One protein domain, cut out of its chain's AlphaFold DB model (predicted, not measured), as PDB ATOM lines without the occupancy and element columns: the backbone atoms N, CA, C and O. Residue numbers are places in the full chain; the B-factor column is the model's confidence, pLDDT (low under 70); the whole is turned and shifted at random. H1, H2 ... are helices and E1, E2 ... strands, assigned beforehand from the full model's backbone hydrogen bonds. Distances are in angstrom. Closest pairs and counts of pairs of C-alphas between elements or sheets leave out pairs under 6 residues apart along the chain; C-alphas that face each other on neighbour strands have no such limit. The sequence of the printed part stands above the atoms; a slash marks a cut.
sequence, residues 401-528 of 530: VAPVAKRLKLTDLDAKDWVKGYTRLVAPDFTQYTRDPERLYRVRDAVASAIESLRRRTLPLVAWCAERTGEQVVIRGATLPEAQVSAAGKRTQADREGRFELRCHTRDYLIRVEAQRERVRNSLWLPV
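AT A GLANCE: This is residues 401 to 528 of the 530 residues of the protein "DUF4091 domain-containing protein" of Armatimonadetes bacterium (UniProt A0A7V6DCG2). Two strongly twisted sheets, E4-E3-E6-E7 and E1-E2-E5, stand face to face as a small sandwich, and the helical hairpin H2-H3 packs on it along the E7 edge, with the long helix H3 over E7. The link at the far end of that hairpin and the turn between E6 and E7 mark the two ends of the length, and the short helix H1 sits by the last residues of H3. The printed part has 128 residues, with three named helices followed by seven named strands; both sheets are antiparallel, and the class is mixed, helices and strands. The whole is compact, with a radius of gyration of the C-alphas of 14.3 A, and spans 44 by 29 by 27 A.

HOW THE PARTS SIT: Start at H1, residues 401 to 407, which only grazes the sheet of E1, residues 462 to 469, E2, residues 472 to 478, and E5, residues 499 to 505. H2, residues 415 to 426, and H3, residues 437 to 455, form a helical hairpin: they touch, closest at the C-alphas of Val 426 and Leu 440, 5.9 A apart, with a shallow tilt of 23 degrees, opposite ways. H1 only just touches H3, with 3 pairs of C-alphas within 8 A, the closest Val 401 and Leu 454 at 6.2 A. Every O i to N i+4 pair is within hydrogen-bond range in H1 and H3; in H2 it is 4 of 8. In the first sheet, look for N 464 and O 476 of the hairpin E1-E2, 2.8 A apart, and N 475 and O 502 of E2 and E5, 2.8 A. The second sheet has E3, residues 484 to 487, E4, residues 490 to 493, E6, residues 510 to 517, and E7, residues 520 to 527. There the backbone atoms within hydrogen-bond range include N 485 and O 492 across E3 and E4 at 2.8 A, N 486 and O 514 across E3 and E6 at 2.8 A, and N 515 and O 522 across the hairpin E6-E7 at 2.8 A. H3 is on this sheet over E7, at a height over the sheet of 8.0 A; its closest C-alphas to E7 are Ala 450 and Leu 524, 5.3 A apart. H2 only grazes both sheets.

IN THESE COORDINATES: Find C-alpha 401 at (101.116, -12.839, 49.282), where H1 begins. H3 runs 27.5 A from C-alpha 437 at (86.394, 6.110, 59.982) to C-alpha 455. E6 is 23.1 A long, and E7, 23.4 A long, ends at C-alpha 527, (99.050, -5.172, 61.448).

THE WHOLE: The C-alphas of Thr 431 and Glu 518 are the two farthest apart, at 46.2 A. The printed part has no cut, no link is long, and no printed residue is under 70 in pLDDT.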
ATOM      1  N   VAL A 401     100.187 -12.257  48.298       96.81
ATOM      2  CA  VAL A 401     101.116 -12.839  49.282       96.81
ATOM      3  C   VAL A 401     101.499 -14.284  48.947       96.81
ATOM      4  O   VAL A 401     102.658 -14.656  49.137       96.81
ATOM      5  N   ALA A 402     100.593 -15.082  48.373       94.00
ATOM      6  CA  ALA A 402     100.831 -16.495  48.057       94.00
ATOM      7  C   ALA A 402     102.113 -16.776  47.224       94.00
ATOM      8  O   ALA A 402     102.942 -17.595  47.646       94.00
ATOM      9  N   PRO A 403     102.372 -16.112  46.076       94.94
ATOM     10  CA  PRO A 403     103.604 -16.330  45.313       94.94
ATOM     11  C   PRO A 403     104.858 -15.835  46.049       94.94
ATOM     12  O   PRO A 403     105.938 -16.411  45.875       94.94
ATOM     13  N   VAL A 404     104.740 -14.795  46.882       96.50
ATOM     14  CA  VAL A 404     105.858 -14.281  47.688       96.50
ATOM     15  C   VAL A 404     106.209 -15.262  48.805       96.50
ATOM     16  O   VAL A 404     107.385 -15.581  48.977       96.50
ATOM     17  N   ALA A 405     105.208 -15.807  49.498       95.50
ATOM     18  CA  ALA A 405     105.371 -16.841  50.513       95.50
ATOM     19  C   ALA A 405     106.083 -18.075  49.942       95.50
ATOM     20  O   ALA A 405     107.091 -18.520  50.494       95.50
ATOM     21  N   LYS A 406     105.659 -18.548  48.760       93.88
ATOM     22  CA  LYS A 406     106.336 -19.639  48.041       93.88
ATOM     23  C   LYS A 406     107.794 -19.305  47.717       93.88
ATOM     24  O   LYS A 406     108.679 -20.129  47.944       93.88
ATOM     25  N   ARG A 407     108.069 -18.098  47.210       94.62
ATOM     26  CA  ARG A 407     109.434 -17.647  46.889       94.62
ATOM     27  C   ARG A 407     110.336 -17.575  48.124       94.62
ATOM     28  O   ARG A 407     111.519 -17.889  48.024       94.62
ATOM     29  N   LEU A 408     109.780 -17.164  49.258       95.75
ATOM     30  CA  LEU A 408     110.465 -17.065  50.546       95.75
ATOM     31  C   LEU A 408     110.451 -18.379  51.346       95.75
ATOM     32  O   LEU A 408     110.911 -18.397  52.484       95.75
ATOM     33  N   LYS A 409     109.944 -19.478  50.765       95.31
ATOM     34  CA  LYS A 409     109.838 -20.798  51.408       95.31
ATOM     35  C   LYS A 409     109.095 -20.745  52.755       95.31
ATOM     36  O   LYS A 409     109.489 -21.388  53.726       95.31
ATOM     37  N   LEU A 410     108.021 -19.957  52.814       94.50
ATOM     38  CA  LEU A 410     107.096 -19.886  53.946       94.50
ATOM     39  C   LEU A 410     106.039 -20.990  53.796       94.50
ATOM     40  O   LEU A 410     104.981 -20.742  53.228       94.50
ATOM     41  N   THR A 411     106.335 -22.213  54.242       89.19
ATOM     42  CA  THR A 411     105.400 -23.353  54.122       89.19
ATOM     43  C   THR A 411     104.208 -23.259  55.065       89.19
ATOM     44  O   THR A 411     103.140 -23.752  54.728       89.19
ATOM     45  N   ASP A 412     104.387 -22.596  56.207       88.25
ATOM     46  CA  ASP A 412     103.394 -22.563  57.287       88.25
ATOM     47  C   ASP A 412     102.567 -21.267  57.284       88.25
ATOM     48  O   ASP A 412     101.772 -21.031  58.191       88.25
ATOM     49  N   LEU A 413     102.775 -20.391  56.292       93.81
ATOM     50  CA  LEU A 413     102.005 -19.159  56.160       93.81
ATOM     51  C   LEU A 413     100.724 -19.436  55.376       93.81
ATOM     52  O   LEU A 413     100.769 -19.649  54.163       93.81
ATOM     53  N   ASP A 414      99.590 -19.365  56.065       94.81
ATOM     54  CA  ASP A 414      98.284 -19.281  55.422       94.81
ATOM     55  C   ASP A 414      98.004 -17.830  54.993       94.81
ATOM     56  O   ASP A 414      98.079 -16.890  55.790       94.81
ATOM     57  N   ALA A 415      97.733 -17.635  53.700       95.81
ATOM     58  CA  ALA A 415      97.545 -16.309  53.120       95.81
ATOM     59  C   ALA A 415      96.306 -15.600  53.684       95.81
ATOM     60  O   ALA A 415      96.374 -14.405  53.974       95.81
ATOM     61  N   LYS A 416      95.199 -16.329  53.875       95.06
ATOM     62  CA  LYS A 416      93.953 -15.764  54.401       95.06
ATOM     63  C   LYS A 416      94.139 -15.332  55.846       95.06
ATOM     64  O   LYS A 416      93.799 -14.207  56.197       95.06
ATOM     65  N   ASP A 417      94.723 -16.189  56.678       95.31
ATOM     66  CA  ASP A 417      94.954 -15.879  58.088       95.31
ATOM     67  C   ASP A 417      95.934 -14.716  58.273       95.31
ATOM     68  O   ASP A 417      95.720 -13.876  59.152       95.31
ATOM     69  N   TRP A 418      96.945 -14.591  57.405       96.94
ATOM     70  CA  TRP A 418      97.823 -13.420  57.383       96.94
ATOM     71  C   TRP A 418      97.053 -12.132  57.040       96.94
ATOM     72  O   TRP A 418      97.189 -11.123  57.738       96.94
ATOM     73  N   VAL A 419      96.191 -12.160  56.015       98.12
ATOM     74  CA  VAL A 419      95.366 -11.000  55.628       98.12
ATOM     75  C   VAL A 419      94.314 -10.658  56.686       98.12
ATOM     76  O   VAL A 419      94.068  -9.474  56.929       98.12
ATOM     77  N   LYS A 420      93.770 -11.647  57.411       97.50
ATOM     78  CA  LYS A 420      92.852 -11.413  58.543       97.50
ATOM     79  C   LYS A 420      93.475 -10.540  59.637       97.50
ATOM     80  O   LYS A 420      92.730  -9.934  60.404       97.50
ATOM     81  N   GLY A 421      94.802 -10.401  59.700       97.56
ATOM     82  CA  GLY A 421      95.459  -9.403  60.548       97.56
ATOM     83  C   GLY A 421      94.981  -7.971  60.265       97.56
ATOM     84  O   GLY A 421      94.701  -7.230  61.205       97.56
ATOM     85  N   TYR A 422      94.813  -7.591  58.991       98.44
ATOM     86  CA  TYR A 422      94.252  -6.288  58.603       98.44
ATOM     87  C   TYR A 422      92.764  -6.225  58.931       98.44
ATOM     88  O   TYR A 422      92.296  -5.241  59.501       98.44
ATOM     89  N   THR A 423      92.032  -7.302  58.650       98.25
ATOM     90  CA  THR A 423      90.593  -7.382  58.916       98.25
ATOM     91  C   THR A 423      90.275  -7.183  60.387       98.25
ATOM     92  O   THR A 423      89.425  -6.361  60.719       98.25
ATOM     93  N   ARG A 424      91.040  -7.808  61.286       97.88
ATOM     94  CA  ARG A 424      90.884  -7.659  62.740       97.88
ATOM     95  C   ARG A 424      91.191  -6.253  63.258       97.88
ATOM     96  O   ARG A 424      90.778  -5.908  64.362       97.88
ATOM     97  N   LEU A 425      91.888  -5.414  62.489       97.62
ATOM     98  CA  LEU A 425      92.043  -4.002  62.844       97.62
ATOM     99  C   LEU A 425      90.769  -3.191  62.606       97.62
ATOM    100  O   LEU A 425      90.607  -2.163  63.269       97.62
ATOM    101  N   VAL A 426      89.901  -3.629  61.692       98.19
ATOM    102  CA  VAL A 426      88.633  -2.971  61.347       98.19
ATOM    103  C   VAL A 426      87.459  -3.645  62.047       98.19
ATOM    104  O   VAL A 426      86.661  -2.944  62.657       98.19
ATOM    105  N   ALA A 427      87.384  -4.972  62.006       97.06
ATOM    106  CA  ALA A 427      86.332  -5.800  62.581       97.06
ATOM    107  C   ALA A 427      86.956  -7.070  63.197       97.06
ATOM    108  O   ALA A 427      87.139  -8.068  62.498       97.06
ATOM    109  N   PRO A 428      87.394  -7.028  64.469       95.94
ATOM    110  CA  PRO A 428      87.965  -8.195  65.150       95.94
ATOM    111  C   PRO A 428      86.971  -9.338  65.391       95.94
ATOM    112  O   PRO A 428      87.399 -10.491  65.416       95.94
ATOM    113  N   ASP A 429      85.683  -9.035  65.554       96.88
ATOM    114  CA  ASP A 429      84.609 -10.017  65.719       96.88
ATOM    115  C   ASP A 429      83.272  -9.470  65.177       96.88
ATOM    116  O   ASP A 429      83.235  -8.416  64.544       96.88
ATOM    117  N   PHE A 430      82.172 -10.197  65.398       97.56
ATOM    118  CA  PHE A 430      80.838  -9.887  64.872       97.56
ATOM    119  C   PHE A 430      80.227  -8.572  65.383       97.56
ATOM    120  O   PHE A 430      79.369  -7.997  64.713       97.56
ATOM    121  N   THR A 431      80.642  -8.089  66.558       96.38
ATOM    122  CA  THR A 431      80.050  -6.911  67.225       96.38
ATOM    123  C   THR A 431      81.074  -5.832  67.571       96.38
ATOM    124  O   THR A 431      80.718  -4.678  67.825       96.38
ATOM    125  N   GLN A 432      82.359  -6.176  67.583       96.19
ATOM    126  CA  GLN A 432      83.459  -5.244  67.751       96.19
ATOM    127  C   GLN A 432      84.007  -4.841  66.391       96.19
ATOM    128  O   GLN A 432      84.450  -5.666  65.597       96.19
ATOM    129  N   TYR A 433      84.028  -3.537  66.154       96.12
ATOM    130  CA  TYR A 433      84.590  -2.930  64.960       96.12
ATOM    131  C   TYR A 433      85.069  -1.506  65.270       96.12
ATOM    132  O   TYR A 433      84.789  -0.937  66.334       96.12
ATOM    133  N   THR A 434      85.834  -0.916  64.356       95.31
ATOM    134  CA  THR A 434      86.311   0.454  64.511       95.31
ATOM    135  C   THR A 434      85.175   1.459  64.333       95.31
ATOM    136  O   THR A 434      84.511   1.514  63.303       95.31
ATOM    137  N   ARG A 435      84.968   2.298  65.350       93.12
ATOM    138  CA  ARG A 435      84.057   3.453  65.285       93.12
ATOM    139  C   ARG A 435      84.746   4.708  64.741       93.12
ATOM    140  O   ARG A 435      84.119   5.756  64.663       93.12
ATOM    141  N   ASP A 436      86.026   4.599  64.384       94.25
ATOM    142  CA  ASP A 436      86.830   5.667  63.797       94.25
ATOM    143  C   ASP A 436      86.961   5.434  62.279       94.25
ATOM    144  O   ASP A 436      87.694   4.529  61.866       94.25
ATOM    145  N   PRO A 437      86.278   6.229  61.433       93.62
ATOM    146  CA  PRO A 437      86.394   6.110  59.982       93.62
ATOM    147  C   PRO A 437      87.836   6.263  59.483       93.62
ATOM    148  O   PRO A 437      88.236   5.569  58.551       93.62
ATOM    149  N   GLU A 438      88.652   7.101  60.132       96.25
ATOM    150  CA  GLU A 438      90.048   7.318  59.738       96.25
ATOM    151  C   GLU A 438      90.893   6.062  59.924       96.25
ATOM    152  O   GLU A 438      91.789   5.778  59.127       96.25
ATOM    153  N   ARG A 439      90.599   5.265  60.955       96.69
ATOM    154  CA  ARG A 439      91.248   3.970  61.142       96.69
ATOM    155  C   ARG A 439      90.901   3.006  60.011       96.69
ATOM    156  O   ARG A 439      91.809   2.333  59.530       96.69
ATOM    157  N   LEU A 440      89.645   2.957  59.558       97.62
ATOM    158  CA  LEU A 440      89.259   2.133  58.405       97.62
ATOM    159  C   LEU A 440      90.037   2.559  57.153       97.62
ATOM    160  O   LEU A 440      90.672   1.714  56.521       97.62
ATOM    161  N   TYR A 441      90.061   3.859  56.838       96.94
ATOM    162  CA  TYR A 441      90.789   4.372  55.673       96.94
ATOM    163  C   TYR A 441      92.286   4.046  55.727       96.94
ATOM    164  O   TYR A 441      92.832   3.525  54.758       96.94
ATOM    165  N   ARG A 442      92.943   4.240  56.879       97.88
ATOM    166  CA  ARG A 442      94.368   3.899  57.038       97.88
ATOM    167  C   ARG A 442      94.648   2.409  56.877       97.88
ATOM    168  O   ARG A 442      95.679   2.048  56.315       97.88
ATOM    169  N   VAL A 443      93.767   1.536  57.372       98.44
ATOM    170  CA  VAL A 443      93.926   0.085  57.182       98.44
ATOM    171  C   VAL A 443      93.747  -0.280  55.710       98.44
ATOM    172  O   VAL A 443      94.544  -1.050  55.182       98.44
ATOM    173  N   ARG A 444      92.774   0.313  55.017       98.19
ATOM    174  CA  ARG A 444      92.598   0.125  53.573       98.19
ATOM    175  C   ARG A 444      93.817   0.589  52.770       98.19
ATOM    176  O   ARG A 444      94.267  -0.134  51.883       98.19
ATOM    177  N   ASP A 445      94.392   1.743  53.101       97.88
ATOM    178  CA  ASP A 445      95.626   2.238  52.474       97.88
ATOM    179  C   ASP A 445      96.826   1.326  52.762       97.88
ATOM    180  O   ASP A 445      97.671   1.097  51.891       97.88
ATOM    181  N   ALA A 446      96.891   0.753  53.969       98.44
ATOM    182  CA  ALA A 446      97.891  -0.246  54.324       98.44
ATOM    183  C   ALA A 446      97.745  -1.525  53.481       98.44
ATOM    184  O   ALA A 446      98.754  -2.025  52.986       98.44
ATOM    185  N   VAL A 447      96.514  -2.005  53.258       98.62
ATOM    186  CA  VAL A 447      96.218  -3.136  52.360       98.62
ATOM    187  C   VAL A 447      96.649  -2.813  50.927       98.62
ATOM    188  O   VAL A 447      97.401  -3.581  50.329       98.62
ATOM    189  N   ALA A 448      96.257  -1.653  50.393       98.12
ATOM    190  CA  ALA A 448      96.623  -1.217  49.044       98.12
ATOM    191  C   ALA A 448      98.149  -1.137  48.850       98.12
ATOM    192  O   ALA A 448      98.706  -1.700  47.905       98.12
ATOM    193  N   SER A 449      98.840  -0.512  49.804       97.06
ATOM    194  CA  SER A 449     100.304  -0.419  49.817       97.06
ATOM    195  C   SER A 449     100.970  -1.794  49.930       97.06
ATOM    196  O   SER A 449     102.015  -2.032  49.323       97.06
ATOM    197  N   ALA A 450     100.388  -2.719  50.703       97.81
ATOM    198  CA  ALA A 450     100.890  -4.082  50.833       97.81
ATOM    199  C   ALA A 450     100.749  -4.873  49.522       97.81
ATOM    200  O   ALA A 450     101.685  -5.586  49.158       97.81
ATOM    201  N   ILE A 451      99.654  -4.698  48.770       98.12
ATOM    202  CA  ILE A 451      99.480  -5.303  47.437       98.12
ATOM    203  C   ILE A 451     100.620  -4.871  46.505       98.12
ATOM    204  O   ILE A 451     101.295  -5.723  45.922       98.12
ATOM    205  N   GLU A 452     100.885  -3.566  46.388       96.00
ATOM    206  CA  GLU A 452     101.995  -3.059  45.566       96.00
ATOM    207  C   GLU A 452     103.353  -3.589  46.045       96.00
ATOM    208  O   GLU A 452     104.182  -4.030  45.246       96.00
ATOM    209  N   SER A 453     103.579  -3.565  47.362       95.94
ATOM    210  CA  SER A 453     104.810  -4.037  47.999       95.94
ATOM    211  C   SER A 453     105.103  -5.502  47.680       95.94
ATOM    212  O   SER A 453     106.231  -5.850  47.326       95.94
ATOM    213  N   LEU A 454     104.085  -6.363  47.737       96.56
ATOM    214  CA  LEU A 454     104.204  -7.791  47.444       96.56
ATOM    215  C   LEU A 454     104.371  -8.062  45.943       96.56
ATOM    216  O   LEU A 454     105.075  -8.995  45.554       96.56
ATOM    217  N   ARG A 455     103.799  -7.215  45.079       94.00
ATOM    218  CA  ARG A 455     103.994  -7.294  43.621       94.00
ATOM    219  C   ARG A 455     105.397  -6.857  43.178       94.00
ATOM    220  O   ARG A 455     105.847  -7.266  42.101       94.00
ATOM    221  N   ARG A 456     106.144  -6.104  43.999       87.56
ATOM    222  CA  ARG A 456     107.550  -5.748  43.721       87.56
ATOM    223  C   ARG A 456     108.455  -6.981  43.771       87.56
ATOM    224  O   ARG A 456     108.808  -7.510  44.821       87.56
ATOM    225  N   ARG A 457     108.933  -7.407  42.598       83.88
ATOM    226  CA  ARG A 457     109.745  -8.628  42.448       83.88
ATOM    227  C   ARG A 457     111.200  -8.495  42.913       83.88
ATOM    228  O   ARG A 457     111.861  -9.514  43.107       83.88
ATOM    229  N   THR A 458     111.740  -7.293  43.063       92.12
ATOM    230  CA  THR A 458     113.181  -7.098  43.306       92.12
ATOM    231  C   THR A 458     113.602  -7.432  44.738       92.12
ATOM    232  O   THR A 458     114.624  -8.086  44.924       92.12
ATOM    233  N   LEU A 459     112.796  -7.064  45.738       95.75
ATOM    234  CA  LEU A 459     113.049  -7.352  47.151       95.75
ATOM    235  C   LEU A 459     111.744  -7.802  47.835       95.75
ATOM    236  O   LEU A 459     111.003  -6.955  48.334       95.75
ATOM    237  N   PRO A 460     111.424  -9.111  47.833       96.38
ATOM    238  CA  PRO A 460     110.243  -9.626  48.522       96.38
ATOM    239  C   PRO A 460     110.347  -9.381  50.028       96.38
ATOM    240  O   PRO A 460     111.424  -9.523  50.609       96.38
ATOM    241  N   LEU A 461     109.229  -9.042  50.661       97.31
ATOM    242  CA  LEU A 461     109.136  -8.854  52.103       97.31
ATOM    243  C   LEU A 461     107.770  -9.349  52.573       97.31
ATOM    244  O   LEU A 461     106.747  -8.929  52.040       97.31
ATOM    245  N   VAL A 462     107.772 -10.218  53.577       97.44
ATOM    246  CA  VAL A 462     106.581 -10.608  54.338       97.44
ATOM    247  C   VAL A 462     106.942 -10.525  55.813       97.44
ATOM    248  O   VAL A 462     108.019 -10.970  56.210       97.44
ATOM    249  N   ALA A 463     106.062  -9.948  56.621       97.00
ATOM    250  CA  ALA A 463     106.233  -9.843  58.063       97.00
ATOM    251  C   ALA A 463     104.891 -10.060  58.762       97.00
ATOM    252  O   ALA A 463     103.842  -9.817  58.167       97.00
ATOM    253  N   TRP A 464     104.928 -10.500  60.013       96.75
ATOM    254  CA  TRP A 464     103.766 -10.639  60.887       96.75
ATOM    255  C   TRP A 464     104.143 -10.283  62.330       96.75
ATOM    256  O   TRP A 464     105.311 -10.351  62.730       96.75
ATOM    257  N   CYS A 465     103.148  -9.874  63.112       96.50
ATOM    258  CA  CYS A 465     103.284  -9.704  64.551       96.50
ATOM    259  C   CYS A 465     103.245 -11.097  65.187       96.50
ATOM    260  O   CYS A 465     102.216 -11.752  65.151       96.50
ATOM    261  N   ALA A 466     104.371 -11.576  65.715       95.62
ATOM    262  CA  ALA A 466     104.452 -12.895  66.340       95.62
ATOM    263  C   ALA A 466     103.981 -12.868  67.800       95.62
ATOM    264  O   ALA A 466     103.372 -13.821  68.270       95.62
ATOM    265  N   GLU A 467     104.277 -11.784  68.519       96.00
ATOM    266  CA  GLU A 467     103.898 -11.607  69.922       96.00
ATOM    267  C   GLU A 467     103.644 -10.123  70.204       96.00
ATOM    268  O   GLU A 467     104.357  -9.252  69.691       96.00
ATOM    269  N   ARG A 468     102.663  -9.836  71.065       94.44
ATOM    270  CA  ARG A 468     102.410  -8.495  71.600       94.44
ATOM    271  C   ARG A 468     102.097  -8.562  73.092       94.44
ATOM    272  O   ARG A 468     101.083  -9.132  73.483       94.44
ATOM    273  N   THR A 469     102.908  -7.881  73.899       94.06
ATOM    274  CA  THR A 469     102.704  -7.735  75.348       94.06
ATOM    275  C   THR A 469     102.752  -6.254  75.708       94.06
ATOM    276  O   THR A 469     103.821  -5.648  75.818       94.06
ATOM    277  N   GLY A 470     101.576  -5.638  75.850       92.62
ATOM    278  CA  GLY A 470     101.457  -4.185  75.989       92.62
ATOM    279  C   GLY A 470     101.984  -3.462  74.745       92.62
ATOM    280  O   GLY A 470     101.446  -3.625  73.647       92.62
ATOM    281  N   GLU A 471     103.038  -2.665  74.927       94.25
ATOM    282  CA  GLU A 471     103.730  -1.956  73.841       94.25
ATOM    283  C   GLU A 471     104.881  -2.767  73.231       94.25
ATOM    284  O   GLU A 471     105.421  -2.374  72.201       94.25
ATOM    285  N   GLN A 472     105.286  -3.880  73.850       96.12
ATOM    286  CA  GLN A 472     106.348  -4.735  73.318       96.12
ATOM    287  C   GLN A 472     105.798  -5.601  72.192       96.12
ATOM    288  O   GLN A 472     104.805  -6.302  72.381       96.12
ATOM    289  N   VAL A 473     106.464  -5.566  71.041       97.31
ATOM    290  CA  VAL A 473     106.084  -6.313  69.842       97.31
ATOM    291  C   VAL A 473     107.283  -7.103  69.339       97.31
ATOM    292  O   VAL A 473     108.384  -6.560  69.191       97.31
ATOM    293  N   VAL A 474     107.058  -8.381  69.046       97.88
ATOM    294  CA  VAL A 474     108.002  -9.232  68.319       97.88
ATOM    295  C   VAL A 474     107.499  -9.362  66.889       97.88
ATOM    296  O   VAL A 474     106.441  -9.933  66.641       97.88
ATOM    297  N   ILE A 475     108.255  -8.822  65.939       97.62
ATOM    298  CA  ILE A 475     107.985  -8.948  64.510       97.62
ATOM    299  C   ILE A 475     108.843 -10.083  63.970       97.62
ATOM    300  O   ILE A 475     110.065 -10.072  64.137       97.62
ATOM    301  N   ARG A 476     108.213 -11.033  63.283       97.38
ATOM    302  CA  ARG A 476     108.904 -12.064  62.504       97.38
ATOM    303  C   ARG A 476     108.587 -11.892  61.034       97.38
ATOM    304  O   ARG A 476     107.561 -11.324  60.667       97.38
ATOM    305  N   GLY A 477     109.481 -12.363  60.182       97.12
ATOM    306  CA  GLY A 477     109.259 -12.276  58.752       97.12
ATOM    307  C   GLY A 477     110.320 -12.967  57.927       97.12
ATOM    308  O   GLY A 477     111.229 -13.624  58.444       97.12
ATOM    309  N   ALA A 478     110.182 -12.801  56.618       97.81
ATOM    310  CA  ALA A 478     111.163 -13.240  55.650       97.81
ATOM    311  C   ALA A 478     111.362 -12.208  54.537       97.81
ATOM    312  O   ALA A 478     110.446 -11.490  54.130       97.81
ATOM    313  N   THR A 479     112.589 -12.154  54.036       97.75
ATOM    314  CA  THR A 479     113.010 -11.380  52.869       97.75
ATOM    315  C   THR A 479     114.210 -12.081  52.215       97.75
ATOM    316  O   THR A 479     114.414 -13.277  52.415       97.75
ATOM    317  N   LEU A 480     114.995 -11.392  51.387       96.56
ATOM    318  CA  LEU A 480     116.230 -11.963  50.847       96.56
ATOM    319  C   LEU A 480     117.313 -12.057  51.937       96.56
ATOM    320  O   LEU A 480     117.395 -11.148  52.766       96.56
ATOM    321  N   PRO A 481     118.178 -13.088  51.904       96.94
ATOM    322  CA  PRO A 481     119.305 -13.197  52.824       96.94
ATOM    323  C   PRO A 481     120.143 -11.921  52.878       96.94
ATOM    324  O   PRO A 481     120.320 -11.239  51.862       96.94
ATOM    325  N   GLU A 482     120.648 -11.611  54.073       96.06
ATOM    326  CA  GLU A 482     121.503 -10.454  54.373       96.06
ATOM    327  C   GLU A 482     120.839  -9.076  54.209       96.06
ATOM    328  O   GLU A 482     121.484  -8.053  54.471       96.06
ATOM    329  N   ALA A 483     119.560  -9.005  53.823       97.62
ATOM    330  CA  ALA A 483     118.829  -7.746  53.781       97.62
ATOM    331  C   ALA A 483     118.708  -7.144  55.191       97.62
ATOM    332  O   ALA A 483     118.431  -7.835  56.172       97.62
ATOM    333  N   GLN A 484     118.904  -5.832  55.282       98.25
ATOM    334  CA  GLN A 484     118.682  -5.068  56.503       98.25
ATOM    335  C   GLN A 484     117.188  -4.812  56.650       98.25
ATOM    336  O   GLN A 484     116.554  -4.336  55.709       98.25
ATOM    337  N   VAL A 485     116.632  -5.105  57.820       98.31
ATOM    338  CA  VAL A 485     115.213  -4.911  58.120       98.31
ATOM    339  C   VAL A 485     115.074  -3.929  59.270       98.31
ATOM    340  O   VAL A 485     115.797  -4.019  60.264       98.31
ATOM    341  N   SER A 486     114.146  -2.987  59.155       97.94
ATOM    342  CA  SER A 486     113.878  -2.003  60.197       97.94
ATOM    343  C   SER A 486     112.395  -1.762  60.415       97.94
ATOM    344  O   SER A 486     111.624  -1.720  59.460       97.94
ATOM    345  N   ALA A 487     112.017  -1.553  61.671       97.12
ATOM    346  CA  ALA A 487     110.675  -1.148  62.066       97.12
ATOM    347  C   ALA A 487     110.743  -0.405  63.408       97.12
ATOM    348  O   ALA A 487     111.570  -0.745  64.256       97.12
ATOM    349  N   ALA A 488     109.906   0.622  63.594       94.44
ATOM    350  CA  ALA A 488     109.816   1.401  64.839       94.44
ATOM    351  C   ALA A 488     111.192   1.818  65.423       94.44
ATOM    352  O   ALA A 488     111.471   1.668  66.612       94.44
ATOM    353  N   GLY A 489     112.105   2.283  64.560       93.50
ATOM    354  CA  GLY A 489     113.452   2.728  64.949       93.50
ATOM    355  C   GLY A 489     114.442   1.613  65.323       93.50
ATOM    356  O   GLY A 489     115.594   1.908  65.641       93.50
ATOM    357  N   LYS A 490     114.041   0.340  65.271       97.25
ATOM    358  CA  LYS A 490     114.910  -0.823  65.497       97.25
ATOM    359  C   LYS A 490     115.351  -1.430  64.171       97.25
ATOM    360  O   LYS A 490     114.683  -1.257  63.152       97.25
ATOM    361  N   ARG A 491     116.492  -2.122  64.184       97.62
ATOM    362  CA  ARG A 491     117.078  -2.781  63.011       97.62
ATOM    363  C   ARG A 491     117.517  -4.201  63.339       97.62
ATOM    364  O   ARG A 491     117.940  -4.467  64.459       97.62
ATOM    365  N   THR A 492     117.430  -5.071  62.348       98.06
ATOM    366  CA  THR A 492     117.935  -6.445  62.353       98.06
ATOM    367  C   THR A 492     118.414  -6.796  60.943       98.06
ATOM    368  O   THR A 492     118.212  -6.022  60.003       98.06
ATOM    369  N   GLN A 493     119.040  -7.953  60.774       97.88
ATOM    370  CA  GLN A 493     119.442  -8.465  59.469       97.88
ATOM    371  C   GLN A 493     118.804  -9.832  59.239       97.88
ATOM    372  O   GLN A 493     118.746 -10.649  60.157       97.88
ATOM    373  N   ALA A 494     118.330 -10.070  58.018       97.94
ATOM    374  CA  ALA A 494     117.850 -11.380  57.616       97.94
ATOM    375  C   ALA A 494     119.007 -12.390  57.582       97.94
ATOM    376  O   ALA A 494     120.081 -12.094  57.051       97.94
ATOM    377  N   ASP A 495     118.782 -13.577  58.139       97.56
ATOM    378  CA  ASP A 495     119.769 -14.651  58.193       97.56
ATOM    379  C   ASP A 495     120.036 -15.284  56.810       97.56
ATOM    380  O   ASP A 495     119.574 -14.808  55.768       97.56
ATOM    381  N   ARG A 496     120.807 -16.377  56.782       96.12
ATOM    382  CA  ARG A 496     121.158 -17.091  55.540       96.12
ATOM    383  C   ARG A 496     119.953 -17.720  54.836       96.12
ATOM    384  O   ARG A 496     120.017 -17.959  53.632       96.12
ATOM    385  N   GLU A 497     118.872 -17.977  55.564       94.50
ATOM    386  CA  GLU A 497     117.607 -18.486  55.033       94.50
ATOM    387  C   GLU A 497     116.631 -17.349  54.686       94.50
ATOM    388  O   GLU A 497     115.561 -17.596  54.131       94.50
ATOM    389  N   GLY A 498     117.014 -16.099  54.960       96.69
ATOM    390  CA  GLY A 498     116.206 -14.912  54.722       96.69
ATOM    391  C   GLY A 498     115.202 -14.620  55.836       96.69
ATOM    392  O   GLY A 498     114.334 -13.768  55.642       96.69
ATOM    393  N   ARG A 499     115.284 -15.294  56.989       97.81
ATOM    394  CA  ARG A 499     114.396 -15.077  58.139       97.81
ATOM    395  C   ARG A 499     114.908 -13.947  59.016       97.81
ATOM    396  O   ARG A 499     116.110 -13.727  59.126       97.81
ATOM    397  N   PHE A 500     113.992 -13.232  59.657       97.94
ATOM    398  CA  PHE A 500     114.349 -12.219  60.644       97.94
ATOM    399  C   PHE A 500     113.383 -12.212  61.827       97.94
ATOM    400  O   PHE A 500     112.193 -12.500  61.690       97.94
ATOM    401  N   GLU A 501     113.912 -11.812  62.981       98.12
ATOM    402  CA  GLU A 501     113.150 -11.410  64.159       98.12
ATOM    403  C   GLU A 501     113.604 -10.002  64.567       98.12
ATOM    404  O   GLU A 501     114.798  -9.681  64.555       98.12
ATOM    405  N   LEU A 502     112.642  -9.149  64.907       97.25
ATOM    406  CA  LEU A 502     112.869  -7.794  65.383       97.25
ATOM    407  C   LEU A 502     111.980  -7.534  66.599       97.25
ATOM    408  O   LEU A 502     110.765  -7.696  66.533       97.25
ATOM    409  N   ARG A 503     112.580  -7.076  67.697       97.50
ATOM    410  CA  ARG A 503     111.849  -6.653  68.898       97.50
ATOM    411  C   ARG A 503     111.794  -5.136  68.948       97.50
ATOM    412  O   ARG A 503     112.837  -4.481  68.888       97.50
ATOM    413  N   CYS A 504     110.598  -4.579  69.070       96.44
ATOM    414  CA  CYS A 504     110.388  -3.138  69.136       96.44
ATOM    415  C   CYS A 504     109.274  -2.762  70.117       96.44
ATOM    416  O   CYS A 504     108.553  -3.620  70.622       96.44
ATOM    417  N   HIS A 505     109.144  -1.460  70.367       95.94
ATOM    418  CA  HIS A 505     108.083  -0.886  71.187       95.94
ATOM    419  C   HIS A 505     107.203   0.004  70.320       95.94
ATOM    420  O   HIS A 505     107.723   0.866  69.613       95.94
ATOM    421  N   THR A 506     105.887  -0.190  70.366       94.56
ATOM    422  CA  THR A 506     104.935   0.719  69.726       94.56
ATOM    423  C   THR A 506     103.574   0.707  70.418       94.56
ATOM    424  O   THR A 506     103.162  -0.288  71.018       94.56
ATOM    425  N   ARG A 507     102.849   1.818  70.285       93.06
ATOM    426  CA  ARG A 507     101.416   1.921  70.602       93.06
ATOM    427  C   ARG A 507     100.538   1.767  69.364       93.06
ATOM    428  O   ARG A 507      99.331   1.570  69.496       93.06
ATOM    429  N   ASP A 508     101.139   1.853  68.183       94.88
ATOM    430  CA  ASP A 508     100.426   1.839  66.920       94.88
ATOM    431  C   ASP A 508      99.866   0.448  66.623       94.88
ATOM    432  O   ASP A 508     100.425  -0.587  66.991       94.88
ATOM    433  N   TYR A 509      98.731   0.430  65.936       95.25
ATOM    434  CA  TYR A 509      98.102  -0.794  65.446       95.25
ATOM    435  C   TYR A 509      98.614  -1.201  64.053       95.25
ATOM    436  O   TYR A 509      98.355  -2.318  63.611       95.25
ATOM    437  N   LEU A 510      99.359  -0.313  63.385       97.19
ATOM    438  CA  LEU A 510     100.079  -0.545  62.137       97.19
ATOM    439  C   LEU A 510     101.535  -0.101  62.304       97.19
ATOM    440  O   LEU A 510     101.789   1.018  62.742       97.19
ATOM    441  N   ILE A 511     102.491  -0.942  61.913       96.62
ATOM    442  CA  ILE A 511     103.922  -0.602  61.909       96.62
ATOM    443  C   ILE A 511     104.458  -0.706  60.491       96.62
ATOM    444  O   ILE A 511     104.281  -1.721  59.825       96.62
ATOM    445  N   ARG A 512     105.200   0.303  60.037       97.50
ATOM    446  CA  ARG A 512     105.948   0.190  58.786       97.50
ATOM    447  C   ARG A 512     107.184  -0.687  58.985       97.50
ATOM    448  O   ARG A 512     108.066  -0.340  59.772       97.50
ATOM    449  N   VAL A 513     107.250  -1.795  58.254       97.94
ATOM    450  CA  VAL A 513     108.426  -2.666  58.161       97.94
ATOM    451  C   VAL A 513     109.114  -2.384  56.834       97.94
ATOM    452  O   VAL A 513     108.493  -2.464  55.776       97.94
ATOM    453  N   GLU A 514     110.395  -2.040  56.886       98.00
ATOM    454  CA  GLU A 514     111.206  -1.725  55.711       98.00
ATOM    455  C   GLU A 514     112.340  -2.737  55.575       98.00
ATOM    456  O   GLU A 514     113.036  -3.020  56.548       98.00
ATOM    457  N   ALA A 515     112.545  -3.254  54.367       97.81
ATOM    458  CA  ALA A 515     113.709  -4.047  54.006       97.81
ATOM    459  C   ALA A 515     114.567  -3.277  52.999       97.81
ATOM    460  O   ALA A 515     114.057  -2.660  52.060       97.81
ATOM    461  N   GLN A 516     115.882  -3.349  53.172       97.44
ATOM    462  CA  GLN A 516     116.863  -2.789  52.256       97.44
ATOM    463  C   GLN A 516     117.947  -3.822  51.955       97.44
ATOM    464  O   GLN A 516     118.560  -4.391  52.858       97.44
ATOM    465  N   ARG A 517     118.244  -4.002  50.669       96.06
ATOM    466  CA  ARG A 517     119.413  -4.744  50.198       96.06
ATOM    467  C   ARG A 517     120.085  -3.920  49.111       96.06
ATOM    468  O   ARG A 517     119.452  -3.571  48.117       96.06
ATOM    469  N   GLU A 518     121.347  -3.562  49.338       92.94
ATOM    470  CA  GLU A 518     122.085  -2.620  48.490       92.94
ATOM    471  C   GLU A 518     121.298  -1.301  48.299       92.94
ATOM    472  O   GLU A 518     121.021  -0.593  49.273       92.94
ATOM    473  N   ARG A 519     120.921  -0.974  47.053       93.38
ATOM    474  CA  ARG A 519     120.131   0.212  46.678       93.38
ATOM    475  C   ARG A 519     118.626  -0.052  46.582       93.38
ATOM    476  O   ARG A 519     117.862   0.889  46.389       93.38
ATOM    477  N   VAL A 520     118.189  -1.306  46.695       95.81
ATOM    478  CA  VAL A 520     116.778  -1.681  46.574       95.81
ATOM    479  C   VAL A 520     116.117  -1.614  47.945       95.81
ATOM    480  O   VAL A 520     116.653  -2.123  48.931       95.81
ATOM    481  N   ARG A 521     114.937  -0.995  48.000       96.12
ATOM    482  CA  ARG A 521     114.097  -0.920  49.196       96.12
ATOM    483  C   ARG A 521     112.711  -1.459  48.906       96.12
ATOM    484  O   ARG A 521     112.189  -1.268  47.807       96.12
ATOM    485  N   ASN A 522     112.118  -2.078  49.913       97.19
ATOM    486  CA  ASN A 522     110.706  -2.409  49.928       97.19
ATOM    487  C   ASN A 522     110.139  -2.154  51.326       97.19
ATOM    488  O   ASN A 522     110.871  -2.231  52.311       97.19
ATOM    489  N   SER A 523     108.854  -1.833  51.422       96.50
ATOM    490  CA  SER A 523     108.206  -1.614  52.714       96.50
ATOM    491  C   SER A 523     106.774  -2.103  52.707       96.50
ATOM    492  O   SER A 523     106.103  -1.978  51.686       96.50
ATOM    493  N   LEU A 524     106.299  -2.601  53.841       95.31
ATOM    494  CA  LEU A 524     104.900  -2.963  54.050       95.31
ATOM    495  C   LEU A 524     104.412  -2.430  55.397       95.31
ATOM    496  O   LEU A 524     105.198  -2.275  56.334       95.31
ATOM    497  N   TRP A 525     103.120  -2.137  55.485       97.00
ATOM    498  CA  TRP A 525     102.461  -1.765  56.734       97.00
ATOM    499  C   TRP A 525     101.922  -3.021  57.405       97.00
ATOM    500  O   TRP A 525     101.011  -3.648  56.894       97.00
ATOM    501  N   LEU A 526     102.500  -3.397  58.537       96.56
ATOM    502  CA  LEU A 526     102.184  -4.609  59.277       96.56
ATOM    503  C   LEU A 526     101.082  -4.351  60.321       96.56
ATOM    504  O   LEU A 526     101.293  -3.501  61.190       96.56
ATOM    505  N   PRO A 527      99.975  -5.120  60.323       97.19
ATOM    506  CA  PRO A 527      99.050  -5.172  61.448       97.19
ATOM    507  C   PRO A 527      99.719  -5.679  62.725       97.19
ATOM    508  O   PRO A 527     100.364  -6.727  62.735       97.19
ATOM    509  N   VAL A 528      99.537  -4.953  63.827       94.69
ATOM    510  CA  VAL A 528     100.078  -5.312  65.148       94.69
ATOM    511  C   VAL A 528      99.033  -6.083  65.952       94.69
ATOM    512  O   VAL A 528      98.590  -5.658  67.026       94.69
TER     513      VAL A 528